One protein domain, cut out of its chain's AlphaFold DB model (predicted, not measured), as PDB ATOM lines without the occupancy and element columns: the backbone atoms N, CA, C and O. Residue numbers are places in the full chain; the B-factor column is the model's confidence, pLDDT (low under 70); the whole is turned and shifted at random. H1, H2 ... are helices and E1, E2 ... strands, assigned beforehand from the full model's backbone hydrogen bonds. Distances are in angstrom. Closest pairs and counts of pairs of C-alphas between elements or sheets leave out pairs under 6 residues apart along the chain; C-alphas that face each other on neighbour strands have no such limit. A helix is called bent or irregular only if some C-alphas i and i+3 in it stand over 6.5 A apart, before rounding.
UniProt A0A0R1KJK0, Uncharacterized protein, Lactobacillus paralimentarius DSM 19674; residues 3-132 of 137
ATOM      1  N   ASP A   3      44.127  47.853 -70.421       65.06
ATOM      2  CA  ASP A   3      42.660  47.686 -70.401       65.06
ATOM      3  C   ASP A   3      42.146  46.709 -69.326       65.06
ATOM      4  O   ASP A   3      41.066  46.914 -68.770       65.06
ATOM      5  N   ASP A   4      42.934  45.690 -68.967       68.69
ATOM      6  CA  ASP A   4      42.528  44.677 -67.982       68.69
ATOM      7  C   ASP A   4      42.496  45.236 -66.547       68.69
ATOM      8  O   ASP A   4      41.576  44.946 -65.784       68.69
ATOM      9  N   ILE A   5      43.423  46.138 -66.201       69.75
ATOM     10  CA  ILE A   5      43.477  46.781 -64.875       69.75
ATOM     11  C   ILE A   5      42.241  47.666 -64.647       69.75
ATOM     12  O   ILE A   5      41.691  47.708 -63.546       69.75
ATOM     13  N   ASN A   6      41.776  48.361 -65.689       79.00
ATOM     14  CA  ASN A   6      40.591  49.215 -65.603       79.00
ATOM     15  C   ASN A   6      39.306  48.372 -65.500       79.00
ATOM     16  O   ASN A   6      38.394  48.697 -64.736       79.00
ATOM     17  N   ARG A   7      39.266  47.230 -66.200       80.19
ATOM     18  CA  ARG A   7      38.170  46.259 -66.122       80.19
ATOM     19  C   ARG A   7      38.049  45.632 -64.732       80.19
ATOM     20  O   ARG A   7      36.945  45.589 -64.192       80.19
ATOM     21  N   ASP A   8      39.154  45.214 -64.125       84.50
ATOM     22  CA  ASP A   8      39.149  44.615 -62.785       84.50
ATOM     23  C   ASP A   8      38.721  45.619 -61.703       84.50
ATOM     24  O   ASP A   8      37.966  45.284 -60.783       84.50
ATOM     25  N   GLN A   9      39.126  46.887 -61.837       84.69
ATOM     26  CA  GLN A   9      38.674  47.959 -60.947       84.69
ATOM     27  C   GLN A   9      37.176  48.255 -61.092       84.69
ATOM     28  O   GLN A   9      36.494  48.468 -60.085       84.69
ATOM     29  N   LEU A  10      36.650  48.257 -62.320       86.44
ATOM     30  CA  LEU A  10      35.217  48.418 -62.583       86.44
ATOM     31  C   LEU A  10      34.410  47.251 -61.999       86.44
ATOM     32  O   LEU A  10      33.451  47.486 -61.262       86.44
ATOM     33  N   LEU A  11      34.848  46.010 -62.223       87.75
ATOM     34  CA  LEU A  11      34.213  44.809 -61.669       87.75
ATOM     35  C   LEU A  11      34.200  44.821 -60.134       87.75
ATOM     36  O   LEU A  11      33.183  44.505 -59.518       87.75
ATOM     37  N   SER A  12      35.299  45.240 -59.503       90.12
ATOM     38  CA  SER A  12      35.382  45.373 -58.044       90.12
ATOM     39  C   SER A  12      34.371  46.389 -57.495       90.12
ATOM     40  O   SER A  12      33.663  46.106 -56.523       90.12
ATOM     41  N   LYS A  13      34.222  47.545 -58.160       91.75
ATOM     42  CA  LYS A  13      33.220  48.564 -57.800       91.75
ATOM     43  C   LYS A  13      31.790  48.057 -57.983       91.75
ATOM     44  O   LYS A  13      30.961  48.276 -57.103       91.75
ATOM     45  N   GLU A  14      31.502  47.351 -59.074       92.44
ATOM     46  CA  GLU A  14      30.185  46.747 -59.300       92.44
ATOM     47  C   GLU A  14      29.837  45.706 -58.233       92.44
ATOM     48  O   GLU A  14      28.715  45.685 -57.727       92.44
ATOM     49  N   ILE A  15      30.794  44.855 -57.854       94.31
ATOM     50  CA  ILE A  15      30.607  43.864 -56.788       94.31
ATOM     51  C   ILE A  15      30.354  44.562 -55.447       94.31
ATOM     52  O   ILE A  15      29.452  44.160 -54.710       94.31
ATOM     53  N   ALA A  16      31.115  45.612 -55.127       93.62
ATOM     54  CA  ALA A  16      30.917  46.391 -53.908       93.62
ATOM     55  C   ALA A  16      29.526  47.046 -53.872       93.62
ATOM     56  O   ALA A  16      28.821  46.937 -52.869       93.62
ATOM     57  N   LEU A  17      29.091  47.645 -54.984       94.75
ATOM     58  CA  LEU A  17      27.765  48.246 -55.109       94.75
ATOM     59  C   LEU A  17      26.651  47.204 -54.940       94.75
ATOM     60  O   LEU A  17      25.718  47.425 -54.171       94.75
ATOM     61  N   LYS A  18      26.771  46.038 -55.590       95.56
ATOM     62  CA  LYS A  18      25.816  44.928 -55.434       95.56
ATOM     63  C   LYS A  18      25.713  44.471 -53.979       95.56
ATOM     64  O   LYS A  18      24.607  44.265 -53.491       95.56
ATOM     65  N   LYS A  19      26.839  44.362 -53.262       95.25
ATOM     66  CA  LYS A  19      26.843  44.018 -51.828       95.25
ATOM     67  C   LYS A  19      26.106  45.062 -50.992       95.25
ATOM     68  O   LYS A  19      25.290  44.681 -50.161       95.25
ATOM     69  N   ILE A  20      26.348  46.352 -51.230       96.25
ATOM     70  CA  ILE A  20      25.648  47.437 -50.526       96.25
ATOM     71  C   ILE A  20      24.141  47.351 -50.778       96.25
ATOM     72  O   ILE A  20      23.364  47.403 -49.830       96.25
ATOM     73  N   ILE A  21      23.721  47.149 -52.030       97.06
ATOM     74  CA  ILE A  21      22.303  47.002 -52.383       97.06
ATOM     75  C   ILE A  21      21.677  45.806 -51.659       97.06
ATOM     76  O   ILE A  21      20.597  45.944 -51.094       97.06
ATOM     77  N   ILE A  22      22.353  44.653 -51.624       96.88
ATOM     78  CA  ILE A  22      21.862  43.462 -50.914       96.88
ATOM     79  C   ILE A  22      21.710  43.743 -49.414       96.88
ATOM     80  O   ILE A  22      20.691  43.388 -48.823       96.88
ATOM     81  N   VAL A  23      22.691  44.409 -48.798       96.19
ATOM     82  CA  VAL A  23      22.629  44.797 -47.380       96.19
ATOM     83  C   VAL A  23      21.445  45.729 -47.123       96.19
ATOM     84  O   VAL A  23      20.655  45.469 -46.218       96.19
ATOM     85  N   LEU A  24      21.267  46.765 -47.946       96.38
ATOM     86  CA  LEU A  24      20.145  47.700 -47.824       96.38
ATOM     87  C   LEU A  24      18.792  47.007 -48.023       96.38
ATOM     88  O   LEU A  24      17.872  47.235 -47.241       96.38
ATOM     89  N   ALA A  25      18.676  46.122 -49.015       96.12
ATOM     90  CA  ALA A  25      17.467  45.341 -49.255       96.12
ATOM     91  C   ALA A  25      17.141  44.424 -48.066       96.12
ATOM     92  O   ALA A  25      15.979  44.296 -47.681       96.12
ATOM     93  N   THR A  26      18.163  43.829 -47.444       95.69
ATOM     94  CA  THR A  26      17.997  42.965 -46.268       95.69
ATOM     95  C   THR A  26      17.491  43.774 -45.077       95.69
ATOM     96  O   THR A  26      16.489  43.400 -44.476       95.69
ATOM     97  N   ILE A  27      18.118  44.921 -44.790       96.00
ATOM     98  CA  ILE A  27      17.695  45.829 -43.713       96.00
ATOM     99  C   ILE A  27      16.245  46.275 -43.928       96.00
ATOM    100  O   ILE A  27      15.430  46.178 -43.013       96.00
ATOM    101  N   LEU A  28      15.904  46.711 -45.145       95.06
ATOM    102  CA  LEU A  28      14.546  47.128 -45.482       95.06
ATOM    103  C   LEU A  28      13.540  45.987 -45.285       95.06
ATOM    104  O   LEU A  28      12.488  46.198 -44.689       95.06
ATOM    105  N   THR A  29      13.878  44.774 -45.723       94.44
ATOM    106  CA  THR A  29      13.020  43.593 -45.546       94.44
ATOM    107  C   THR A  29      12.793  43.289 -44.066       94.44
ATOM    108  O   THR A  29      11.659  43.053 -43.657       94.44
ATOM    109  N   THR A  30      13.839  43.343 -43.236       94.25
ATOM    110  CA  THR A  30      13.717  43.140 -41.786       94.25
ATOM    111  C   THR A  30      12.820  44.191 -41.138       94.25
ATOM    112  O   THR A  30      11.991  43.842 -40.300       94.25
ATOM    113  N   ILE A  31      12.937  45.458 -41.546       93.56
ATOM    114  CA  ILE A  31      12.069  46.539 -41.060       93.56
ATOM    115  C   ILE A  31      10.616  46.275 -41.470       93.56
ATOM    116  O   ILE A  31       9.728  46.335 -40.624       93.56
ATOM    117  N   ILE A  32      10.361  45.922 -42.735       92.44
ATOM    118  CA  ILE A  32       9.002  45.637 -43.218       92.44
ATOM    119  C   ILE A  32       8.369  44.487 -42.422       92.44
ATOM    120  O   ILE A  32       7.243  44.606 -41.937       92.44
ATOM    121  N   LEU A  33       9.106  43.391 -42.236       91.25
ATOM    122  CA  LEU A  33       8.618  42.244 -41.472       91.25
ATOM    123  C   LEU A  33       8.363  42.601 -40.003       91.25
ATOM    124  O   LEU A  33       7.313  42.256 -39.465       91.25
ATOM    125  N   GLY A  34       9.301  43.307 -39.367       87.31
ATOM    126  CA  GLY A  34       9.236  43.654 -37.948       87.31
ATOM    127  C   GLY A  34       8.135  44.650 -37.594       87.31
ATOM    128  O   GLY A  34       7.516  44.515 -36.541       87.31
ATOM    129  N   PHE A  35       7.879  45.633 -38.459       87.75
ATOM    130  CA  PHE A  35       6.958  46.734 -38.159       87.75
ATOM    131  C   PHE A  35       5.568  46.590 -38.777       87.75
ATOM    132  O   PHE A  35       4.641  47.212 -38.269       87.75
ATOM    133  N   PHE A  36       5.402  45.785 -39.830       86.75
ATOM    134  CA  PHE A  36       4.112  45.660 -40.516       86.75
ATOM    135  C   PHE A  36       3.568  44.231 -40.450       86.75
ATOM    136  O   PHE A  36       2.504  44.010 -39.881       86.75
ATOM    137  N   VAL A  37       4.328  43.246 -40.939       87.31
ATOM    138  CA  VAL A  37       3.818  41.870 -41.101       87.31
ATOM    139  C   VAL A  37       3.626  41.147 -39.762       87.31
ATOM    140  O   VAL A  37       2.584  40.536 -39.529       87.31
ATOM    141  N   ILE A  38       4.617  41.195 -38.865       87.38
ATOM    142  CA  ILE A  38       4.538  40.501 -37.567       87.38
ATOM    143  C   ILE A  38       3.410  41.064 -36.685       87.38
ATOM    144  O   ILE A  38       2.647  40.253 -36.147       87.38
ATOM    145  N   PRO A  39       3.257  42.397 -36.535       87.56
ATOM    146  CA  PRO A  39       2.123  42.982 -35.822       87.56
ATOM    147  C   PRO A  39       0.764  42.528 -36.352       87.56
ATOM    148  O   PRO A  39      -0.054  42.044 -35.577       87.56
ATOM    149  N   GLU A  40       0.546  42.599 -37.666       86.75
ATOM    150  CA  GLU A  40      -0.729  42.239 -38.294       86.75
ATOM    151  C   GLU A  40      -1.106  40.770 -38.044       86.75
ATOM    152  O   GLU A  40      -2.210  40.466 -37.584       86.75
ATOM    153  N   ILE A  41      -0.162  39.846 -38.257       88.06
ATOM    154  CA  ILE A  41      -0.383  38.415 -37.998       88.06
ATOM    155  C   ILE A  41      -0.670  38.175 -36.514       88.06
ATOM    156  O   ILE A  41      -1.579  37.420 -36.163       88.06
ATOM    157  N   SER A  42       0.098  38.808 -35.629       87.81
ATOM    158  CA  SER A  42      -0.053  38.634 -34.183       87.81
ATOM    159  C   SER A  42      -1.399  39.153 -33.687       87.81
ATOM    160  O   SER A  42      -2.048  38.490 -32.878       87.81
ATOM    161  N   TYR A  43      -1.840  40.295 -34.211       88.44
ATOM    162  CA  TYR A  43      -3.168  40.848 -33.984       88.44
ATOM    163  C   TYR A  43      -4.264  39.843 -34.380       88.44
ATOM    164  O   TYR A  43      -5.117  39.499 -33.555       88.44
ATOM    165  N   ILE A  44      -4.197  39.289 -35.597       90.25
ATOM    166  CA  ILE A  44      -5.176  38.305 -36.086       90.25
ATOM    167  C   ILE A  44      -5.212  37.060 -35.193       90.25
ATOM    168  O   ILE A  44      -6.287  36.577 -34.823       90.25
ATOM    169  N   LEU A  45      -4.041  36.537 -34.822       91.75
ATOM    170  CA  LEU A  45      -3.925  35.358 -33.964       91.75
ATOM    171  C   LEU A  45      -4.489  35.605 -32.563       91.75
ATOM    172  O   LEU A  45      -5.200  34.748 -32.033       91.75
ATOM    173  N   GLN A  46      -4.208  36.769 -31.976       92.19
ATOM    174  CA  GLN A  46      -4.696  37.141 -30.651       92.19
ATOM    175  C   GLN A  46      -6.226  37.193 -30.625       92.19
ATOM    176  O   GLN A  46      -6.852  36.561 -29.776       92.19
ATOM    177  N   ILE A  47      -6.838  37.888 -31.584       93.19
ATOM    178  CA  ILE A  47      -8.295  38.025 -31.647       93.19
ATOM    179  C   ILE A  47      -8.974  36.682 -31.897       93.19
ATOM    180  O   ILE A  47      -9.922  36.328 -31.194       93.19
ATOM    181  N   LYS A  48      -8.447  35.881 -32.828       94.62
ATOM    182  CA  LYS A  48      -8.919  34.508 -33.035       94.62
ATOM    183  C   LYS A  48      -8.839  33.679 -31.763       94.62
ATOM    184  O   LYS A  48      -9.768  32.932 -31.475       94.62
ATOM    185  N   SER A  49      -7.745  33.788 -31.011       94.19
ATOM    186  CA  SER A  49      -7.565  33.056 -29.756       94.19
ATOM    187  C   SER A  49      -8.639  33.426 -28.729       94.19
ATOM    188  O   SER A  49      -9.272  32.528 -28.173       94.19
ATOM    189  N   VAL A  50      -8.914  34.722 -28.553       94.44
ATOM    190  CA  VAL A  50      -9.966  35.221 -27.653       94.44
ATOM    191  C   VAL A  50     -11.336  34.685 -28.065       94.44
ATOM    192  O   VAL A  50     -12.027  34.078 -27.248       94.44
ATOM    193  N   ILE A  51     -11.712  34.836 -29.340       94.69
ATOM    194  CA  ILE A  51     -13.027  34.392 -29.826       94.69
ATOM    195  C   ILE A  51     -13.178  32.875 -29.704       94.69
ATOM    196  O   ILE A  51     -14.192  32.397 -29.199       94.69
ATOM    197  N   ASN A  52     -12.157  32.110 -30.099       95.00
ATOM    198  CA  ASN A  52     -12.176  30.652 -29.996       95.00
ATOM    199  C   ASN A  52     -12.262  30.170 -28.545       95.00
ATOM    200  O   ASN A  52     -12.967  29.200 -28.280       95.00
ATOM    201  N   SER A  53     -11.581  30.841 -27.611       94.31
ATOM    202  CA  SER A  53     -11.667  30.516 -26.186       94.31
ATOM    203  C   SER A  53     -13.069  30.772 -25.631       94.31
ATOM    204  O   SER A  53     -13.609  29.962 -24.876       94.31
ATOM    205  N   GLU A  54     -13.708  31.873 -26.030       93.38
ATOM    206  CA  GLU A  54     -15.069  32.158 -25.587       93.38
ATOM    207  C   GLU A  54     -16.132  31.258 -26.230       93.38
ATOM    208  O   GLU A  54     -17.123  30.938 -25.568       93.38
ATOM    209  N   LEU A  55     -15.921  30.830 -27.480       92.00
ATOM    210  CA  LEU A  55     -16.733  29.806 -28.146       92.00
ATOM    211  C   LEU A  55     -16.626  28.468 -27.414       92.00
ATOM    212  O   LEU A  55     -17.650  27.921 -27.005       92.00
ATOM    213  N   SER A  56     -15.401  27.984 -27.172       91.94
ATOM    214  CA  SER A  56     -15.175  26.679 -26.540       91.94
ATOM    215  C   SER A  56     -15.714  26.609 -25.116       91.94
ATOM    216  O   SER A  56     -16.208  25.569 -24.691       91.94
ATOM    217  N   ASN A  57     -15.639  27.721 -24.382       90.81
ATOM    218  CA  ASN A  57     -16.142  27.814 -23.013       90.81
ATOM    219  C   ASN A  57     -17.647  28.129 -22.954       90.81
ATOM    220  O   ASN A  57     -18.216  28.205 -21.868       90.81
ATOM    221  N   GLY A  58     -18.299  28.374 -24.095       89.81
ATOM    222  CA  GLY A  58     -19.711  28.748 -24.179       89.81
ATOM    223  C   GLY A  58     -20.039  30.161 -23.680       89.81
ATOM    224  O   GLY A  58     -21.178  30.603 -23.840       89.81
ATOM    225  N   ASN A  59     -19.062  30.896 -23.133       91.19
ATOM    226  CA  ASN A  59     -19.222  32.248 -22.590       91.19
ATOM    227  C   ASN A  59     -19.791  33.227 -23.620       91.19
ATOM    228  O   ASN A  59     -20.638  34.054 -23.281       91.19
ATOM    229  N   ILE A  60     -19.378  33.089 -24.882       91.50
ATOM    230  CA  ILE A  60     -19.822  33.965 -25.972       91.50
ATOM    231  C   ILE A  60     -21.343  33.916 -26.184       91.50
ATOM    232  O   ILE A  60     -21.950  34.914 -26.562       91.50
ATOM    233  N   THR A  61     -21.989  32.791 -25.863       92.12
ATOM    234  CA  THR A  61     -23.448  32.616 -25.970       92.12
ATOM    235  C   THR A  61     -24.196  33.633 -25.110       92.12
ATOM    236  O   THR A  61     -25.191  34.216 -25.541       92.12
ATOM    237  N   TYR A  62     -23.711  33.887 -23.893       91.75
ATOM    238  CA  TYR A  62     -24.353  34.813 -22.956       91.75
ATOM    239  C   TYR A  62     -24.161  36.282 -23.344       91.75
ATOM    240  O   TYR A  62     -24.874  37.143 -22.835       91.75
ATOM    241  N   LYS A  63     -23.244  36.555 -24.279       93.00
ATOM    242  CA  LYS A  63     -22.943  37.895 -24.797       93.00
ATOM    243  C   LYS A  63     -23.823  38.295 -25.980       93.00
ATOM    244  O   LYS A  63     -23.706  39.406 -26.486       93.00
ATOM    245  N   SER A  64     -24.720  37.418 -26.432       89.94
ATOM    246  CA  SER A  64     -25.759  37.799 -27.386       89.94
ATOM    247  C   SER A  64     -27.049  38.178 -26.669       89.94
ATOM    248  O   SER A  64     -27.451  37.529 -25.705       89.94
ATOM    249  N   THR A  65     -27.762  39.180 -27.175       88.06
ATOM    250  CA  THR A  65     -29.128  39.503 -26.729       88.06
ATOM    251  C   THR A  65     -30.199  38.785 -27.556       88.06
ATOM    252  O   THR A  65     -31.354  38.717 -27.144       88.06
ATOM    253  N   ASN A  66     -29.833  38.194 -28.696       88.00
ATOM    254  CA  ASN A  66     -30.769  37.575 -29.629       88.00
ATOM    255  C   ASN A  66     -30.846  36.055 -29.417       88.00
ATOM    256  O   ASN A  66     -29.855  35.342 -29.577       88.00
ATOM    257  N   GLN A  67     -32.043  35.544 -29.115       89.19
ATOM    258  CA  GLN A  67     -32.248  34.122 -28.825       89.19
ATOM    259  C   GLN A  67     -31.833  33.201 -29.980       89.19
ATOM    260  O   GLN A  67     -31.216  32.173 -29.734       89.19
ATOM    261  N   LYS A  68     -32.068  33.589 -31.242       87.69
ATOM    262  CA  LYS A  68     -31.662  32.773 -32.402       87.69
ATOM    263  C   LYS A  68     -30.146  32.583 -32.460       87.69
ATOM    264  O   LYS A  68     -29.668  31.527 -32.860       87.69
ATOM    265  N   ILE A  69     -29.400  33.610 -32.060       88.31
ATOM    266  CA  ILE A  69     -27.937  33.583 -32.013       88.31
ATOM    267  C   ILE A  69     -27.473  32.700 -30.865       88.31
ATOM    268  O   ILE A  69     -26.579  31.884 -31.055       88.31
ATOM    269  N   LYS A  70     -28.110  32.814 -29.694       90.69
ATOM    270  CA  LYS A  70     -27.837  31.920 -28.564       90.69
ATOM    271  C   LYS A  70     -28.035  30.462 -28.962       90.69
ATOM    272  O   LYS A  70     -27.129  29.662 -28.765       90.69
ATOM    273  N   ASP A  71     -29.167  30.144 -29.584       90.75
ATOM    274  CA  ASP A  71     -29.482  28.784 -30.024       90.75
ATOM    275  C   ASP A  71     -28.460  28.272 -31.051       90.75
ATOM    276  O   ASP A  71     -28.059  27.109 -31.008       90.75
ATOM    277  N   PHE A  72     -28.016  29.139 -31.968       89.62
ATOM    278  CA  PHE A  72     -26.953  28.824 -32.922       89.62
ATOM    279  C   PHE A  72     -25.626  28.527 -32.205       89.62
ATOM    280  O   PHE A  72     -25.054  27.456 -32.398       89.62
ATOM    281  N   LEU A  73     -25.164  29.428 -31.335       90.69
ATOM    282  CA  LEU A  73     -23.894  29.290 -30.614       90.69
ATOM    283  C   LEU A  73     -23.891  28.072 -29.680       90.69
ATOM    284  O   LEU A  73     -22.891  27.366 -29.607       90.69
ATOM    285  N   GLN A  74     -25.021  27.752 -29.043       90.94
ATOM    286  CA  GLN A  74     -25.170  26.541 -28.228       90.94
ATOM    287  C   GLN A  74     -25.022  25.263 -29.061       90.94
ATOM    288  O   GLN A  74     -24.318  24.337 -28.659       90.94
ATOM    289  N   LYS A  75     -25.641  25.214 -30.248       89.00
ATOM    290  CA  LYS A  75     -25.543  24.063 -31.164       89.00
ATOM    291  C   LYS A  75     -24.161  23.923 -31.803       89.00
ATOM    292  O   LYS A  75     -23.793  22.828 -32.220       89.00
ATOM    293  N   HIS A  76     -23.401  25.014 -31.875       85.31
ATOM    294  CA  HIS A  76     -22.153  25.105 -32.629       85.31
ATOM    295  C   HIS A  76     -20.937  25.526 -31.784       85.31
ATOM    296  O   HIS A  76     -19.950  26.010 -32.328       85.31
ATOM    297  N   HIS A  77     -20.955  25.287 -30.471       81.81
ATOM    298  CA  HIS A  77     -19.897  25.708 -29.538       81.81
ATOM    299  C   HIS A  77     -18.505  25.095 -29.805       81.81
ATOM    300  O   HIS A  77     -17.501  25.601 -29.315       81.81
ATOM    301  N   TYR A  78     -18.419  24.031 -30.612       84.62
ATOM    302  CA  TYR A  78     -17.148  23.435 -31.051       84.62
ATOM    303  C   TYR A  78     -16.542  24.087 -32.302       84.62
ATOM    304  O   TYR A  78     -15.479  23.661 -32.759       84.62
ATOM    305  N   GLN A  79     -17.217  25.068 -32.902       88.19
ATOM    306  CA  GLN A  79     -16.706  25.738 -34.093       88.19
ATOM    307  C   GLN A  79     -15.533  26.646 -33.767       88.19
ATOM    308  O   GLN A  79     -15.451  27.227 -32.686       88.19
ATOM    309  N   LYS A  80     -14.635  26.775 -34.742       93.00
ATOM    310  CA  LYS A  80     -13.516  27.701 -34.678       93.00
ATOM    311  C   LYS A  80     -13.705  28.817 -35.692       93.00
ATOM    312  O   LYS A  80     -14.316  28.643 -36.748       93.00
ATOM    313  N   VAL A  81     -13.152  29.967 -35.344       94.44
ATOM    314  CA  VAL A  81     -12.983  31.105 -36.232       94.44
ATOM    315  C   VAL A  81     -11.892  30.775 -37.241       94.44
ATOM    316  O   VAL A  81     -10.719  30.615 -36.885       94.44
ATOM    317  N   LYS A  82     -12.291  30.711 -38.508       94.00
ATOM    318  CA  LYS A  82     -11.412  30.525 -39.656       94.00
ATOM    319  C   LYS A  82     -10.767  31.830 -40.082       94.00
ATOM    320  O   LYS A  82      -9.585  31.825 -40.418       94.00
ATOM    321  N   ASP A  83     -11.515  32.927 -40.061       92.94
ATOM    322  CA  ASP A  83     -11.037  34.229 -40.519       92.94
ATOM    323  C   ASP A  83     -11.681  35.383 -39.754       92.94
ATOM    324  O   ASP A  83     -12.731  35.200 -39.138       92.94
ATOM    325  N   ILE A  84     -11.039  36.548 -39.768       93.62
ATOM    326  CA  ILE A  84     -11.581  37.783 -39.201       93.62
ATOM    327  C   ILE A  84     -11.355  38.949 -40.159       93.62
ATOM    328  O   ILE A  84     -10.351  39.012 -40.859       93.62
ATOM    329  N   THR A  85     -12.284  39.891 -40.153       91.31
ATOM    330  CA  THR A  85     -12.130  41.174 -40.846       91.31
ATOM    331  C   THR A  85     -11.368  42.179 -39.984       91.31
ATOM    332  O   THR A  85     -11.214  42.008 -38.770       91.31
ATOM    333  N   GLU A  86     -10.900  43.251 -40.617       86.19
ATOM    334  CA  GLU A  86     -10.415  44.437 -39.915       86.19
ATOM    335  C   GLU A  86     -11.533  45.093 -39.086       86.19
ATOM    336  O   GLU A  86     -12.723  44.923 -39.366       86.19
ATOM    337  N   PHE A  87     -11.155  45.870 -38.065       86.44
ATOM    338  CA  PHE A  87     -12.128  46.599 -37.257       86.44
ATOM    339  C   PHE A  87     -12.900  47.624 -38.096       86.44
ATOM    340  O   PHE A  87     -12.319  48.538 -38.680       86.44
ATOM    341  N   GLN A  88     -14.226  47.527 -38.079       78.94
ATOM    342  CA  GLN A  88     -15.126  48.521 -38.642       78.94
ATOM    343  C   GLN A  88     -15.682  49.381 -37.507       78.94
ATOM    344  O   GLN A  88     -16.564  48.967 -36.760       78.94
ATOM    345  N   GLY A  89     -15.146  50.593 -37.374       67.81
ATOM    346  CA  GLY A  89     -15.502  51.510 -36.295       67.81
ATOM    347  C   GLY A  89     -14.789  51.173 -34.984       67.81
ATOM    348  O   GLY A  89     -14.859  50.055 -34.477       67.81
ATOM    349  N   SER A  90     -14.093  52.171 -34.440       73.25
ATOM    350  CA  SER A  90     -13.457  52.125 -33.126       73.25
ATOM    351  C   SER A  90     -13.708  53.444 -32.407       73.25
ATOM    352  O   SER A  90     -13.584  54.512 -33.007       73.25
ATOM    353  N   ASP A  91     -14.054  53.374 -31.123       78.06
ATOM    354  CA  ASP A  91     -14.123  54.534 -30.225       78.06
ATOM    355  C   ASP A  91     -12.840  54.689 -29.382       78.06
ATOM    356  O   ASP A  91     -12.818  55.379 -28.362       78.06
ATOM    357  N   GLY A  92     -11.756  54.025 -29.798       79.06
ATOM    358  CA  GLY A  92     -10.463  54.000 -29.117       79.06
ATOM    359  C   GLY A  92     -10.358  52.988 -27.972       79.06
ATOM    360  O   GLY A  92      -9.243  52.709 -27.534       79.06
ATOM    361  N   LYS A  93     -11.472  52.411 -27.502       86.25
ATOM    362  CA  LYS A  93     -11.496  51.376 -26.441       86.25
ATOM    363  C   LYS A  93     -12.320  50.146 -26.805       86.25
ATOM    364  O   LYS A  93     -12.306  49.144 -26.093       86.25
ATOM    365  N   SER A  94     -13.056  50.221 -27.898       90.81
ATOM    366  CA  SER A  94     -13.825  49.128 -28.449       90.81
ATOM    367  C   SER A  94     -13.831  49.195 -29.965       90.81
ATOM    368  O   SER A  94     -13.506  50.217 -30.571       90.81
ATOM    369  N   GLY A  95     -14.158  48.078 -30.595       91.12
ATOM    370  CA  GLY A  95     -14.364  48.020 -32.026       91.12
ATOM    371  C   GLY A  95     -15.219  46.833 -32.418       91.12
ATOM    372  O   GLY A  95     -15.407  45.886 -31.648       91.12
ATOM    373  N   TYR A  96     -15.737  46.900 -33.634       92.00
ATOM    374  CA  TYR A  96     -16.533  45.838 -34.225       92.00
ATOM    375  C   TYR A  96     -15.765  45.136 -35.343       92.00
ATOM    376  O   TYR A  96     -15.108  45.786 -36.146       92.00
ATOM    377  N   LEU A  97     -15.862  43.814 -35.415       93.31
ATOM    378  CA  LEU A  97     -15.329  43.021 -36.518       93.31
ATOM    379  C   LEU A  97     -16.268  41.868 -36.843       93.31
ATOM    380  O   LEU A  97     -17.111  41.477 -36.039       93.31
ATOM    381  N   VAL A  98     -16.100  41.291 -38.022       93.75
ATOM    382  CA  VAL A  98     -16.760  40.052 -38.437       93.75
ATOM    383  C   VAL A  98     -15.772  38.894 -38.345       93.75
ATOM    384  O   VAL A  98     -14.659  39.003 -38.854       93.75
ATOM    385  N   ALA A  99     -16.189  37.801 -37.713       93.75
ATOM    386  CA  ALA A  99     -15.463  36.547 -37.594       93.75
ATOM    387  C   ALA A  99     -16.191  35.440 -38.367       93.75
ATOM    388  O   ALA A  99     -17.326  35.087 -38.041       93.75
ATOM    389  N   THR A 100     -15.524  34.868 -39.363       94.06
ATOM    390  CA  THR A 100     -16.048  33.761 -40.167       94.06
ATOM    391  C   THR A 100     -15.704  32.434 -39.509       94.06
ATOM    392  O   THR A 100     -14.538  32.132 -39.247       94.06
ATOM    393  N   LEU A 101     -16.721  31.617 -39.258       92.50
ATOM    394  CA  LEU A 101     -16.597  30.276 -38.691       92.50
ATOM    395  C   LEU A 101     -16.267  29.236 -39.773       92.50
ATOM    396  O   LEU A 101     -16.554  29.425 -40.957       92.50
ATOM    397  N   ASP A 102     -15.726  28.085 -39.369       91.44
ATOM    398  CA  ASP A 102     -15.392  26.978 -40.284       91.44
ATOM    399  C   ASP A 102     -16.579  26.493 -41.141       91.44
ATOM    400  O   ASP A 102     -16.393  26.028 -42.267       91.44
ATOM    401  N   ASN A 103     -17.812  26.631 -40.644       86.38
ATOM    402  CA  ASN A 103     -19.027  26.258 -41.370       86.38
ATOM    403  C   ASN A 103     -19.567  27.366 -42.300       86.38
ATOM    404  O   ASN A 103     -20.705  27.255 -42.756       86.38
ATOM    405  N   LYS A 104     -18.772  28.411 -42.575       82.81
ATOM    406  CA  LYS A 104     -19.125  29.561 -43.428       82.81
ATOM    407  C   LYS A 104     -20.289  30.417 -42.902       82.81
ATOM    408  O   LYS A 104     -21.012  31.014 -43.698       82.81
ATOM    409  N   ASN A 105     -20.495  30.450 -41.586       87.31
ATOM    410  CA  ASN A 105     -21.349  31.455 -40.950       87.31
ATOM    411  C   ASN A 105     -20.498  32.567 -40.351       87.31
ATOM    412  O   ASN A 105     -19.378  32.317 -39.906       87.31
ATOM    413  N   ASP A 106     -21.071  33.763 -40.291       91.31
ATOM    414  CA  ASP A 106     -20.377  34.952 -39.826       91.31
ATOM    415  C   ASP A 106     -20.945  35.444 -38.494       91.31
ATOM    416  O   ASP A 106     -22.160  35.567 -38.293       91.31
ATOM    417  N   LEU A 107     -20.039  35.757 -37.574       91.81
ATOM    418  CA  LEU A 107     -20.343  36.391 -36.303       91.81
ATOM    419  C   LEU A 107     -19.852  37.833 -36.326       91.81
ATOM    420  O   LEU A 107     -18.668  38.088 -36.503       91.81
ATOM    421  N   GLY A 108     -20.748  38.781 -36.087       93.38
ATOM    422  CA  GLY A 108     -20.365  40.128 -35.699       93.38
ATOM    423  C   GLY A 108     -19.921  40.144 -34.246       93.38
ATOM    424  O   GLY A 108     -20.708  39.820 -33.362       93.38
ATOM    425  N   ILE A 109     -18.686  40.538 -33.985       93.94
ATOM    426  CA  ILE A 109     -18.082  40.562 -32.658       93.94
ATOM    427  C   ILE A 109     -17.778  42.011 -32.292       93.94
ATOM    428  O   ILE A 109     -17.050  42.698 -33.003       93.94
ATOM    429  N   PHE A 110     -18.294  42.456 -31.151       94.19
ATOM    430  CA  PHE A 110     -17.819  43.676 -30.502       94.19
ATOM    431  C   PHE A 110     -16.781  43.306 -29.451       94.19
ATOM    432  O   PHE A 110     -17.065  42.502 -28.560       94.19
ATOM    433  N   ILE A 111     -15.597  43.901 -29.545       93.12
ATOM    434  CA  ILE A 111     -14.465  43.660 -28.647       93.12
ATOM    435  C   ILE A 111     -14.092  44.973 -27.976       93.12
ATOM    436  O   ILE A 111     -13.981  45.994 -28.649       93.12
ATOM    437  N   SER A 112     -13.859  44.943 -26.670       93.44
ATOM    438  CA  SER A 112     -13.191  46.012 -25.924       93.44
ATOM    439  C   SER A 112     -11.745  45.649 -25.650       93.44
ATOM    440  O   SER A 112     -11.381  44.479 -25.536       93.44
ATOM    441  N   TYR A 113     -10.924  46.678 -25.525       92.12
ATOM    442  CA  TYR A 113      -9.496  46.597 -25.275       92.12
ATOM    443  C   TYR A 113      -9.050  47.852 -24.524       92.12
ATOM    444  O   TYR A 113      -9.681  48.905 -24.597       92.12
ATOM    445  N   GLU A 114      -7.951  47.749 -23.785       89.88
ATOM    446  CA  GLU A 114      -7.411  48.895 -23.046       89.88
ATOM    447  C   GLU A 114      -6.644  49.852 -23.955       89.88
ATOM    448  O   GLU A 114      -6.746  51.068 -23.805       89.88
ATOM    449  N   HIS A 115      -5.879  49.295 -24.897       84.12
ATOM    450  CA  HIS A 115      -5.038  50.045 -25.820       84.12
ATOM    451  C   HIS A 115      -5.091  49.427 -27.215       84.12
ATOM    452  O   HIS A 115      -5.059  48.200 -27.364       84.12
ATOM    453  N   PHE A 116      -5.135  50.306 -28.215       81.31
ATOM    454  CA  PHE A 116      -5.039  49.970 -29.628       81.31
ATOM    455  C   PHE A 116      -3.635  50.314 -30.139       81.31
ATOM    456  O   PHE A 116      -3.175  51.445 -29.991       81.31
ATOM    457  N   GLY A 117      -2.947  49.340 -30.727       78.12
ATOM    458  CA  GLY A 117      -1.598  49.493 -31.268       78.12
ATOM    459  C   GLY A 117      -1.260  48.322 -32.194       78.12
ATOM    460  O   GLY A 117      -2.173  47.765 -32.798       78.12
ATOM    461  N   PRO A 118       0.011  47.883 -32.286       73.44
ATOM    462  CA  PRO A 118       0.356  46.673 -33.044       73.44
ATOM    463  C   PRO A 118      -0.315  45.403 -32.487       73.44
ATOM    464  O   PRO A 118      -0.354  44.379 -33.160       73.44
ATOM    465  N   TYR A 119      -0.839  45.477 -31.259       79.69
ATOM    466  CA  TYR A 119      -1.594  44.434 -30.576       79.69
ATOM    467  C   TYR A 119      -2.747  45.075 -29.804       79.69
ATOM    468  O   TYR A 119      -2.663  46.254 -29.437       79.69
ATOM    469  N   LEU A 120      -3.778  44.291 -29.480       85.94
ATOM    470  CA  LEU A 120      -4.777  44.713 -28.504       85.94
ATOM    471  C   LEU A 120      -4.336  44.308 -27.102       85.94
ATOM    472  O   LEU A 120      -3.897  43.183 -26.862       85.94
ATOM    473  N   TRP A 121      -4.473  45.225 -26.153       88.00
ATOM    474  CA  TRP A 121      -4.189  44.941 -24.750       88.00
ATOM    475  C   TRP A 121      -5.475  44.547 -24.027       88.00
ATOM    476  O   TRP A 121      -6.469  45.270 -24.096       88.00
ATOM    477  N   ASN A 122      -5.448  43.392 -23.357       89.69
ATOM    478  CA  ASN A 122      -6.584  42.793 -22.646       89.69
ATOM    479  C   ASN A 122      -7.902  42.753 -23.456       89.69
ATOM    480  O   ASN A 122      -8.948  43.203 -22.968       89.69
ATOM    481  N   PRO A 123      -7.882  42.223 -24.697       92.25
ATOM    482  CA  PRO A 123      -9.081  42.128 -25.517       92.25
ATOM    483  C   PRO A 123     -10.123  41.201 -24.884       92.25
ATOM    484  O   PRO A 123      -9.813  40.077 -24.491       92.25
ATOM    485  N   HIS A 124     -11.372  41.654 -24.833       93.62
ATOM    486  CA  HIS A 124     -12.502  40.864 -24.353       93.62
ATOM    487  C   HIS A 124     -13.747  41.119 -25.197       93.62
ATOM    488  O   HIS A 124     -14.010  42.243 -25.623       93.62
ATOM    489  N   ILE A 125     -14.532  40.071 -25.451       94.81
ATOM    490  CA  ILE A 125     -15.769  40.209 -26.222       94.81
ATOM    491  C   ILE A 125     -16.818  40.883 -25.339       94.81
ATOM    492  O   ILE A 125     -17.027  40.475 -24.196       94.81
ATOM    493  N   ILE A 126     -17.501  41.893 -25.862       93.81
ATOM    494  CA  ILE A 126     -18.596  42.587 -25.177       93.81
ATOM    495  C   ILE A 126     -19.929  42.007 -25.628       93.81
ATOM    496  O   ILE A 126     -20.794  41.707 -24.809       93.81
ATOM    497  N   SER A 127     -20.095  41.852 -26.942       92.81
ATOM    498  CA  SER A 127     -21.331  41.349 -27.524       92.81
ATOM    499  C   SER A 127     -21.089  40.589 -28.820       92.81
ATOM    500  O   SER A 127     -20.075  40.793 -29.494       92.81
ATOM    501  N   VAL A 128     -22.034  39.712 -29.160       93.00
ATOM    502  CA  VAL A 128     -22.027  38.958 -30.416       93.00
ATOM    503  C   VAL A 128     -23.371  39.047 -31.132       93.00
ATOM    504  O   VAL A 128     -24.442  38.820 -30.557       93.00
ATOM    505  N   ASN A 129     -23.274  39.323 -32.426       87.69
ATOM    506  CA  ASN A 129     -24.335  39.250 -33.411       87.69
ATOM    507  C   ASN A 129     -23.979  38.165 -34.444       87.69
ATOM    508  O   ASN A 129     -22.824  37.797 -34.597       87.69
ATOM    509  N   HIS A 130     -24.961  37.622 -35.151       76.31
ATOM    510  CA  HIS A 130     -24.776  36.585 -36.160       76.31
ATOM    511  C   HIS A 130     -25.493  37.058 -37.406       76.31
ATOM    512  O   HIS A 130     -26.686  37.382 -37.357       76.31
ATOM    513  N   PHE A 131     -24.750  37.090 -38.500       69.31
ATOM    514  CA  PHE A 131     -25.268  37.432 -39.806       69.31
ATOM    515  C   PHE A 131     -25.381  36.122 -40.573       69.31
ATOM    516  O   PHE A 131     -24.361  35.570 -40.985       69.31
ATOM    517  N   PRO A 132     -26.594  35.560 -40.725       56.88
ATOM    518  CA  PRO A 132     -26.745  34.397 -41.577       56.88
ATOM    519  C   PRO A 132     -26.276  34.769 -42.988       56.88
ATOM    520  O   PRO A 132     -26.624  35.833 -43.502       56.88
TER     521      PRO A 132
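This is residues 3 to 132 of the 137 residues of an uncharacterized protein of Lactobacillus paralimentarius DSM 19674 (UniProt A0A0R1KJK0). One very long helix, H1, sticks out of a small head as a free arm over residues 3 to 34, and its last part, H1b, runs into the head, where a strongly twisted, curled sheet of five strands wraps round it. Two short helices, H2 and H3, sit at the end of the head away from the arm. The printed part has 130 residues, mixed in class, with three named helices followed by five named strands: H1 H2 H3 E1 E2 E3 E4 E5. The sheet is branched and antiparallel. The whole is extended, with a radius of gyration of the C-alphas of 24.1 A and spans of 87 by 31 by 22 A; the arm makes the length.

H1, residues 3 to 56, was assigned as one helix by its hydrogen bonds but is bent, with C-alphas 35 and 38 6.7 A apart; its arms H1a, residues 3 to 35, and H1b, residues 38 to 56, stand at a shallow tilt of 28 degrees. H1a is not on the sheet. H2, residues 59 to 62, only just touches H1b, only at the corner, with 3 pairs of C-alphas within 8 A, the closest Glu 54 and Ile 60 at 5.1 A. H3, residues 67 to 75, touches H2, the closest C-alphas being Thr 61 and Lys 70 at 5.1 A. Every O i to N i+4 pair is within hydrogen-bond range in H1a, H1b and H3; H2 is too short for one. E1, residues 81 to 84, and E2, residues 88 to 90, lie on one side of E3, residues 94 to 101, and E4, residues 106 to 112, on the other side. Within hydrogen-bond range are N 82 and O 100 at 2.8 A across the neighbour strands E1 and E3, N 88 and O 96 at 2.7 A across E2 and E3, and N 97 and O 109 at 2.9 A across E3 and E4. E5, residues 124 to 131, pairs with E4 through N 108 and O 129 at 2.7 A, and bends by 59 degrees at residue 127. E2 E3 E4 E5 form a meander, each strand the antiparallel neighbour of the one before. The sheet curls round H1b, whose closest C-alphas to E1 are Lys 48 and Val 81, 6.2 A apart; H2 and H3 only graze the sheet.

H1a begins at C-alpha 3, (42.660, 47.686, -70.401), and is 48.1 A long; H1b, 26.5 A, ends at C-alpha 56, (-15.175, 26.679, -26.540). H3 measures 12.3 A, E3 21.6 A, E4 19.2 A and E5 20.3 A, ending at C-alpha 131, (-25.268, 37.432, -39.806).

The C-alphas farthest apart are those of Asp 3 and Gln 67, 86.7 A. Without residues 3 to 34 the body spans 41 by 24 by 22 A. The printed part has no cut, and the link from E4 to E5, 11 residues, is long. Residues 3 to 5, 89 and 131 to 132 have pLDDT under 70.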